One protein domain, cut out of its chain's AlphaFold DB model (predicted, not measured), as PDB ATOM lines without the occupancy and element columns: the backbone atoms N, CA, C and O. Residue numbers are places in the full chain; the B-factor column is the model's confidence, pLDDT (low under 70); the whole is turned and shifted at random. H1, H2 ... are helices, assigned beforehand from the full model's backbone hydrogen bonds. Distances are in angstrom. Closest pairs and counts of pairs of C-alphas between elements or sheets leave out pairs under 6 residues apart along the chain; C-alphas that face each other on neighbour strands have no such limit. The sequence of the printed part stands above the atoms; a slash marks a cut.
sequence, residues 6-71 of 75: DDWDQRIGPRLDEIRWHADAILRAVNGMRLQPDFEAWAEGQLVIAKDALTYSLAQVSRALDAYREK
ATOM      1  N   ASP A   6     110.444 181.592 191.900       81.75
ATOM      2  CA  ASP A   6     111.055 182.914 192.082       81.75
ATOM      3  C   ASP A   6     112.356 182.850 192.900       81.75
ATOM      4  O   ASP A   6     113.346 183.496 192.564       81.75
ATOM      5  N   ASP A   7     112.396 182.028 193.955       82.56
ATOM      6  CA  ASP A   7     113.615 181.821 194.745       82.56
ATOM      7  C   ASP A   7     114.703 181.110 193.930       82.56
ATOM      8  O   ASP A   7     115.895 181.371 194.112       82.56
ATOM      9  N   TRP A   8     114.308 180.198 193.038       84.31
ATOM     10  CA  TRP A   8     115.226 179.524 192.127       84.31
ATOM     11  C   TRP A   8     115.859 180.518 191.153       84.31
ATOM     12  O   TRP A   8     117.088 180.589 191.066       84.31
ATOM     13  N   ASP A   9     115.037 181.324 190.486       84.69
ATOM     14  CA  ASP A   9     115.487 182.307 189.502       84.69
ATOM     15  C   ASP A   9     116.314 183.429 190.138       84.69
ATOM     16  O   ASP A   9     117.228 183.955 189.510       84.69
ATOM     17  N   GLN A  10     116.068 183.770 191.404       87.44
ATOM     18  CA  GLN A  10     116.846 184.796 192.102       87.44
ATOM     19  C   GLN A  10     118.152 184.270 192.706       87.44
ATOM     20  O   GLN A  10     119.114 185.029 192.840       87.44
ATOM     21  N   ARG A  11     118.207 182.997 193.121       85.50
ATOM     22  CA  ARG A  11     119.320 182.488 193.948       85.50
ATOM     23  C   ARG A  11     120.152 181.405 193.282       85.50
ATOM     24  O   ARG A  11     121.353 181.353 193.537       85.50
ATOM     25  N   ILE A  12     119.535 180.538 192.483       87.62
ATOM     26  CA  ILE A  12     120.190 179.377 191.865       87.62
ATOM     27  C   ILE A  12     120.539 179.663 190.406       87.62
ATOM     28  O   ILE A  12     121.698 179.493 190.030       87.62
ATOM     29  N   GLY A  13     119.584 180.153 189.609       87.56
ATOM     30  CA  GLY A  13     119.776 180.455 188.184       87.56
ATOM     31  C   GLY A  13     121.033 181.291 187.890       87.56
ATOM     32  O   GLY A  13     121.897 180.822 187.148       87.56
ATOM     33  N   PRO A  14     121.228 182.453 188.545       93.38
ATOM     34  CA  PRO A  14     122.395 183.306 188.318       93.38
ATOM     35  C   PRO A  14     123.724 182.617 188.649       93.38
ATOM     36  O   PRO A  14     124.726 182.840 187.977       93.38
ATOM     37  N   ARG A  15     123.743 181.736 189.658       90.44
ATOM     38  CA  ARG A  15     124.947 180.987 190.052       90.44
ATOM     39  C   ARG A  15     125.300 179.907 189.040       90.44
ATOM     40  O   ARG A  15     126.475 179.697 188.753       90.44
ATOM     41  N   LEU A  16     124.295 179.236 188.479       89.88
ATOM     42  CA  LEU A  16     124.505 178.282 187.389       89.88
ATOM     43  C   LEU A  16     125.039 178.989 186.134       89.88
ATOM     44  O   LEU A  16     125.933 178.461 185.472       89.88
ATOM     45  N   ASP A  17     124.557 180.199 185.848       93.19
ATOM     46  CA  ASP A  17     125.080 181.024 184.757       93.19
ATOM     47  C   ASP A  17     126.528 181.484 184.992       93.19
ATOM     48  O   ASP A  17     127.340 181.417 184.068       93.19
ATOM     49  N   GLU A  18     126.891 181.877 186.218       94.06
ATOM     50  CA  GLU A  18     128.281 182.180 186.591       94.06
ATOM     51  C   GLU A  18     129.200 180.966 186.359       94.06
ATOM     52  O   GLU A  18     130.253 181.095 185.730       94.06
ATOM     53  N   ILE A  19     128.788 179.768 186.797       91.44
ATOM     54  CA  ILE A  19     129.549 178.522 186.583       91.44
ATOM     55  C   ILE A  19     129.752 178.264 185.089       91.44
ATOM     56  O   ILE A  19     130.873 177.980 184.660       91.44
ATOM     57  N   ARG A  20     128.687 178.387 184.289       93.38
ATOM     58  CA  ARG A  20     128.746 178.225 182.830       93.38
ATOM     59  C   ARG A  20     129.736 179.206 182.205       93.38
ATOM     60  O   ARG A  20     130.593 178.797 181.424       93.38
ATOM     61  N   TRP A  21     129.664 180.481 182.583       95.62
ATOM     62  CA  TRP A  21     130.560 181.514 182.067       95.62
ATOM     63  C   TRP A  21     132.033 181.230 182.397       95.62
ATOM     64  O   TRP A  21     132.900 181.345 181.523       95.62
ATOM     65  N   HIS A  22     132.323 180.814 183.632       92.62
ATOM     66  CA  HIS A  22     133.675 180.441 184.043       92.62
ATOM     67  C   HIS A  22     134.189 179.206 183.297       92.62
ATOM     68  O   HIS A  22     135.336 179.212 182.845       92.62
ATOM     69  N   ALA A  23     133.357 178.179 183.114       90.25
ATOM     70  CA  ALA A  23     133.723 176.984 182.357       90.25
ATOM     71  C   ALA A  23     134.093 177.323 180.902       90.25
ATOM     72  O   ALA A  23     135.135 176.885 180.409       90.25
ATOM     73  N   ASP A  24     133.306 178.179 180.243       94.94
ATOM     74  CA  ASP A  24     133.595 178.650 178.886       94.94
ATOM     75  C   ASP A  24     134.906 179.451 178.815       94.94
ATOM     76  O   ASP A  24     135.674 179.332 177.854       94.94
ATOM     77  N   ALA A  25     135.182 180.288 179.821       93.44
ATOM     78  CA  ALA A  25     136.425 181.051 179.898       93.44
ATOM     79  C   ALA A  25     137.648 180.138 180.066       93.44
ATOM     80  O   ALA A  25     138.654 180.340 179.381       93.44
ATOM     81  N   ILE A  26     137.542 179.113 180.916       90.50
ATOM     82  CA  ILE A  26     138.588 178.103 181.115       90.50
ATOM     83  C   ILE A  26     138.835 177.336 179.816       90.50
ATOM     84  O   ILE A  26     139.985 177.214 179.402       90.50
ATOM     85  N   LEU A  27     137.780 176.886 179.128       89.94
ATOM     86  CA  LEU A  27     137.903 176.181 177.851       89.94
ATOM     87  C   LEU A  27     138.666 177.016 176.814       89.94
ATOM     88  O   LEU A  27     139.587 176.518 176.165       89.94
ATOM     89  N   ARG A  28     138.322 178.303 176.679       93.25
ATOM     90  CA  ARG A  28     139.039 179.220 175.780       93.25
ATOM     91  C   ARG A  28     140.506 179.382 176.172       93.25
ATOM     92  O   ARG A  28     141.359 179.383 175.289       93.25
ATOM     93  N   ALA A  29     140.795 179.511 177.466       89.56
ATOM     94  CA  ALA A  29     142.159 179.653 177.960       89.56
ATOM     95  C   ALA A  29     142.994 178.394 177.676       89.56
ATOM     96  O   ALA A  29     144.071 178.506 177.098       89.56
ATOM     97  N   VAL A  30     142.469 177.208 177.998       85.62
ATOM     98  CA  VAL A  30     143.138 175.915 177.769       85.62
ATOM     99  C   VAL A  30     143.426 175.698 176.286       85.62
ATOM    100  O   VAL A  30     144.548 175.354 175.929       85.62
ATOM    101  N   ASN A  31     142.460 175.978 175.407       86.94
ATOM    102  CA  ASN A  31     142.646 175.834 173.959       86.94
ATOM    103  C   ASN A  31     143.724 176.773 173.385       86.94
ATOM    104  O   ASN A  31     144.246 176.517 172.302       86.94
ATOM    105  N   GLY A  32     144.053 177.862 174.088       87.19
ATOM    106  CA  GLY A  32     145.121 178.788 173.712       87.19
ATOM    107  C   GLY A  32     146.505 178.421 174.261       87.19
ATOM    108  O   GLY A  32     147.488 179.063 173.889       87.19
ATOM    109  N   MET A  33     146.609 177.428 175.149       86.31
ATOM    110  CA  MET A  33     147.862 177.067 175.815       86.31
ATOM    111  C   MET A  33     148.639 175.992 175.047       86.31
ATOM    112  O   MET A  33     148.071 175.063 174.476       86.31
ATOM    113  N   ARG A  34     149.975 176.090 175.071       80.50
ATOM    114  CA  ARG A  34     150.866 174.992 174.666       80.50
ATOM    115  C   ARG A  34     151.180 174.137 175.891       80.50
ATOM    116  O   ARG A  34     151.648 174.671 176.893       80.50
ATOM    117  N   LEU A  35     150.935 172.834 175.794       76.44
ATOM    118  CA  LEU A  35     151.205 171.882 176.870       76.44
ATOM    119  C   LEU A  35     152.719 171.733 177.073       76.44
ATOM    120  O   LEU A  35     153.449 171.479 176.113       76.44
ATOM    121  N   GLN A  36     153.179 171.903 178.313       79.69
ATOM    122  CA  GLN A  36     154.556 171.603 178.705       79.69
ATOM    123  C   GLN A  36     154.636 170.205 179.346       79.69
ATOM    124  O   GLN A  36     153.648 169.759 179.930       79.69
ATOM    125  N   PRO A  37     155.778 169.500 179.253       68.56
ATOM    126  CA  PRO A  37     155.910 168.125 179.749       68.56
ATOM    127  C   PRO A  37     155.744 167.950 181.269       68.56
ATOM    128  O   PRO A  37     155.476 166.850 181.729       68.56
ATOM    129  N   ASP A  38     155.916 169.011 182.056       72.81
ATOM    130  CA  ASP A  38     155.823 169.031 183.523       72.81
ATOM    131  C   ASP A  38     154.443 169.476 184.047       72.81
ATOM    132  O   ASP A  38     154.211 169.536 185.255       72.81
ATOM    133  N   PHE A  39     153.507 169.765 183.141       70.38
ATOM    134  CA  PHE A  39     152.189 170.316 183.451       70.38
ATOM    135  C   PHE A  39     151.214 169.293 184.058       70.38
ATOM    136  O   PHE A  39     150.341 169.673 184.841       70.38
ATOM    137  N   GLU A  40     151.354 168.005 183.724       69.56
ATOM    138  CA  GLU A  40     150.351 166.972 184.027       69.56
ATOM    139  C   GLU A  40     150.051 166.837 185.525       69.56
ATOM    140  O   GLU A  40     148.896 166.967 185.927       69.56
ATOM    141  N   ALA A  41     151.069 166.665 186.373       71.31
ATOM    142  CA  ALA A  41     150.848 166.328 187.782       71.31
ATOM    143  C   ALA A  41     150.210 167.471 188.601       71.31
ATOM    144  O   ALA A  41     149.406 167.225 189.501       71.31
ATOM    145  N   TRP A  42     150.550 168.731 188.303       75.00
ATOM    146  CA  TRP A  42     149.981 169.881 189.017       75.00
ATOM    147  C   TRP A  42     148.565 170.213 188.533       75.00
ATOM    148  O   TRP A  42     147.675 170.481 189.346       75.00
ATOM    149  N   ALA A  43     148.338 170.156 187.218       79.94
ATOM    150  CA  ALA A  43     147.026 170.407 186.636       79.94
ATOM    151  C   ALA A  43     146.006 169.326 187.031       79.94
ATOM    152  O   ALA A  43     144.847 169.647 187.294       79.94
ATOM    153  N   GLU A  44     146.437 168.065 187.143       81.38
ATOM    154  CA  GLU A  44     145.580 166.949 187.549       81.38
ATOM    155  C   GLU A  44     145.022 167.138 188.968       81.38
ATOM    156  O   GLU A  44     143.820 166.984 189.183       81.38
ATOM    157  N   GLY A  45     145.850 167.582 189.922       83.31
ATOM    158  CA  GLY A  45     145.401 167.856 191.290       83.31
ATOM    159  C   GLY A  45     144.321 168.944 191.368       83.31
ATOM    160  O   GLY A  45     143.318 168.779 192.066       83.31
ATOM    161  N   GLN A  46     144.479 170.039 190.615       85.50
ATOM    162  CA  GLN A  46     143.456 171.091 190.560       85.50
ATOM    163  C   GLN A  46     142.180 170.625 189.854       85.50
ATOM    164  O   GLN A  46     141.074 170.967 190.285       85.50
ATOM    165  N   LEU A  47     142.323 169.818 188.799       86.44
ATOM    166  CA  LEU A  47     141.196 169.273 188.056       86.44
ATOM    167  C   LEU A  47     140.342 168.346 188.926       86.44
ATOM    168  O   LEU A  47     139.117 168.441 188.873       86.44
ATOM    169  N   VAL A  48     140.963 167.493 189.746       89.12
ATOM    170  CA  VAL A  48     140.251 166.601 190.677       89.12
ATOM    171  C   VAL A  48     139.389 167.407 191.649       89.12
ATOM    172  O   VAL A  48     138.183 167.183 191.725       89.12
ATOM    173  N   ILE A  49     139.969 168.409 192.317       90.12
ATOM    174  CA  ILE A  49     139.250 169.243 193.294       90.12
ATOM    175  C   ILE A  49     138.068 169.970 192.636       90.12
ATOM    176  O   ILE A  49     136.954 169.968 193.169       90.12
ATOM    177  N   ALA A  50     138.290 170.575 191.466       89.81
ATOM    178  CA  ALA A  50     137.243 171.286 190.740       89.81
ATOM    179  C   ALA A  50     136.122 170.340 190.281       89.81
ATOM    180  O   ALA A  50     134.938 170.654 190.429       89.81
ATOM    181  N   LYS A  51     136.483 169.163 189.760       91.00
ATOM    182  CA  LYS A  51     135.532 168.149 189.301       91.00
ATOM    183  C   LYS A  51     134.672 167.628 190.447       91.00
ATOM    184  O   LYS A  51     133.458 167.515 190.271       91.00
ATOM    185  N   ASP A  52     135.263 167.347 191.602       93.44
ATOM    186  CA  ASP A  52     134.534 166.843 192.767       93.44
ATOM    187  C   ASP A  52     133.531 167.879 193.285       93.44
ATOM    188  O   ASP A  52     132.355 167.560 193.493       93.44
ATOM    189  N   ALA A  53     133.952 169.142 193.401       90.44
ATOM    190  CA  ALA A  53     133.080 170.235 193.825       90.44
ATOM    191  C   ALA A  53     131.895 170.442 192.864       90.44
ATOM    192  O   ALA A  53     130.748 170.571 193.308       90.44
ATOM    193  N   LEU A  54     132.150 170.434 191.550       90.44
ATOM    194  CA  LEU A  54     131.110 170.574 190.528       90.44
ATOM    195  C   LEU A  54     130.155 169.378 190.520       90.44
ATOM    196  O   LEU A  54     128.940 169.565 190.480       90.44
ATOM    197  N   THR A  55     130.690 168.160 190.609       92.12
ATOM    198  CA  THR A  55     129.895 166.924 190.624       92.12
ATOM    199  C   THR A  55     128.959 166.895 191.826       92.12
ATOM    200  O   THR A  55     127.760 166.653 191.675       92.12
ATOM    201  N   TYR A  56     129.484 167.191 193.018       92.31
ATOM    202  CA  TYR A  56     128.680 167.239 194.234       92.31
ATOM    203  C   TYR A  56     127.593 168.314 194.150       92.31
ATOM    204  O   TYR A  56     126.427 168.038 194.436       92.31
ATOM    205  N   SER A  57     127.954 169.523 193.711       89.88
ATOM    206  CA  SER A  57     127.014 170.644 193.591       89.88
ATOM    207  C   SER A  57     125.891 170.333 192.602       89.88
ATOM    208  O   SER A  57     124.719 170.515 192.929       89.88
ATOM    209  N   LEU A  58     126.226 169.786 191.428       89.56
ATOM    210  CA  LEU A  58     125.243 169.408 190.416       89.56
ATOM    211  C   LEU A  58     124.293 168.323 190.932       89.56
ATOM    212  O   LEU A  58     123.088 168.417 190.716       89.56
ATOM    213  N   ALA A  59     124.801 167.334 191.673       91.56
ATOM    214  CA  ALA A  59     123.960 166.302 192.270       91.56
ATOM    215  C   ALA A  59     122.922 166.886 193.246       91.56
ATOM    216  O   ALA A  59     121.777 166.435 193.257       91.56
ATOM    217  N   GLN A  60     123.286 167.898 194.044       89.88
ATOM    218  CA  GLN A  60     122.330 168.560 194.941       89.88
ATOM    219  C   GLN A  60     121.280 169.371 194.172       89.88
ATOM    220  O   GLN A  60     120.097 169.308 194.507       89.88
ATOM    221  N   VAL A  61     121.694 170.086 193.121       87.38
ATOM    222  CA  VAL A  61     120.785 170.855 192.255       87.38
ATOM    223  C   VAL A  61     119.786 169.925 191.555       87.38
ATOM    224  O   VAL A  61     118.586 170.197 191.580       87.38
ATOM    225  N   SER A  62     120.243 168.792 191.013       88.38
ATOM    226  CA  SER A  62     119.367 167.794 190.384       88.38
ATOM    227  C   SER A  62     118.364 167.201 191.370       88.38
ATOM    228  O   SER A  62     117.174 167.165 191.078       88.38
ATOM    229  N   ARG A  63     118.803 166.827 192.580       87.38
ATOM    230  CA  ARG A  63     117.892 166.330 193.627       87.38
ATOM    231  C   ARG A  63     116.825 167.353 194.003       87.38
ATOM    232  O   ARG A  63     115.675 166.983 194.210       87.38
ATOM    233  N   ALA A  64     117.199 168.630 194.105       83.44
ATOM    234  CA  ALA A  64     116.245 169.695 194.393       83.44
ATOM    235  C   ALA A  64     115.201 169.841 193.272       83.44
ATOM    236  O   ALA A  64     114.021 170.032 193.564       83.44
ATOM    237  N   LEU A  65     115.622 169.702 192.010       82.62
ATOM    238  CA  LEU A  65     114.733 169.742 190.850       82.62
ATOM    239  C   LEU A  65     113.781 168.538 190.805       82.62
ATOM    240  O   LEU A  65     112.588 168.714 190.564       82.62
ATOM    241  N   ASP A  66     114.283 167.333 191.062       85.12
ATOM    242  CA  ASP A  66     113.459 166.121 191.082       85.12
ATOM    243  C   ASP A  66     112.423 166.186 192.213       85.12
ATOM    244  O   ASP A  66     111.230 166.000 191.977       85.12
ATOM    245  N   ALA A  67     112.837 166.616 193.410       81.44
ATOM    246  CA  ALA A  67     111.929 166.838 194.534       81.44
ATOM    247  C   ALA A  67     110.882 167.939 194.273       81.44
ATOM    248  O   ALA A  67     109.820 167.936 194.896       81.44
ATOM    249  N   TYR A  68     111.171 168.910 193.399       74.31
ATOM    250  CA  TYR A  68     110.178 169.890 192.956       74.31
ATOM    251  C   TYR A  68     109.160 169.257 191.999       74.31
ATOM    252  O   TYR A  68     107.963 169.447 192.194       74.31
ATOM    253  N   ARG A  69     109.621 168.473 191.015       79.06
ATOM    254  CA  ARG A  69     108.772 167.801 190.011       79.06
ATOM    255  C   ARG A  69     107.822 166.763 190.605       79.06
ATOM    256  O   ARG A  69     106.736 166.559 190.076       79.06
ATOM    257  N   GLU A  70     108.238 166.090 191.673       80.44
ATOM    258  CA  GLU A  70     107.431 165.071 192.355       80.44
ATOM    259  C   GLU A  70     106.314 165.665 193.227       80.44
ATOM    260  O   GLU A  70     105.422 164.936 193.668       80.44
ATOM    261  N   LYS A  71     106.326 166.980 193.492       70.25
ATOM    262  CA  LYS A  71     105.255 167.613 194.265       70.25
ATOM    263  C   LYS A  71     104.013 167.814 193.395       70.25
ATOM    264  O   LYS A  71     104.132 168.351 192.296       70.25
TER     265      LYS A  71
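What this domain is: This is residues 6 to 71 of the 75 residues of an uncharacterized protein of Bradyrhizobium sp. SEMIA (UniProt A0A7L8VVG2). The model is a long, narrow, open U of two helical arms, with a gap between them. One arm is the long helix H3, the other is made of H1 and H2 one after the other, and residues 32 to 39 join the arms at one end, where the chain folds back. The printed part has 66 residues, with three named helices in the order H1, H2, H3 and no named strand; its class is all helix. It is only just loose, close to extended, with a radius of gyration of the C-alphas of 16.1 A, and its outline is a rod spanning 53 by 19 by 14 A.

Where its parts are: H3, the longest helix, has residues 40 to 69 and measures 42.0 A from C-alpha 40 at (150.351, 166.972, 184.027) to C-alpha 69 at (108.772, 167.801, 190.011). H2, residues 13 to 31, measures 27.3 A. H1, residues 6 to 11, measures 8.5 A and begins with C-alpha 6 at (111.055, 182.914, 192.082).

How they stand to each other: H3 and H2 are apart, with no C-alpha of the one within 8 A of the other. H3 and H1 are apart too, with no C-alpha of the one within 8 A of the other. H1 and H2 meet only through their link, which is tight, with 1 residue. Residues 20 to 53 stand free, of which 20 to 31 belong to H2 and 40 to 53 to H3. Residues 66 to 71 stand free too, of which 66 to 69 belong to H3. Every O i to N i+4 pair is within hydrogen-bond range in H1 and H2, and 25 of 26 are in H3.

The domain as a whole: The two C-alphas farthest apart are those of Pro 37 and Lys 71, at 52.7 A. The first and last printed C-alphas, of Asp 6 and Lys 71, are 16.5 A apart. The printed part has no cut, and the link from H2 to H3, 8 residues, is short. The mean pLDDT of the printed part is 85.8, and residues 37 and 40 are under 70.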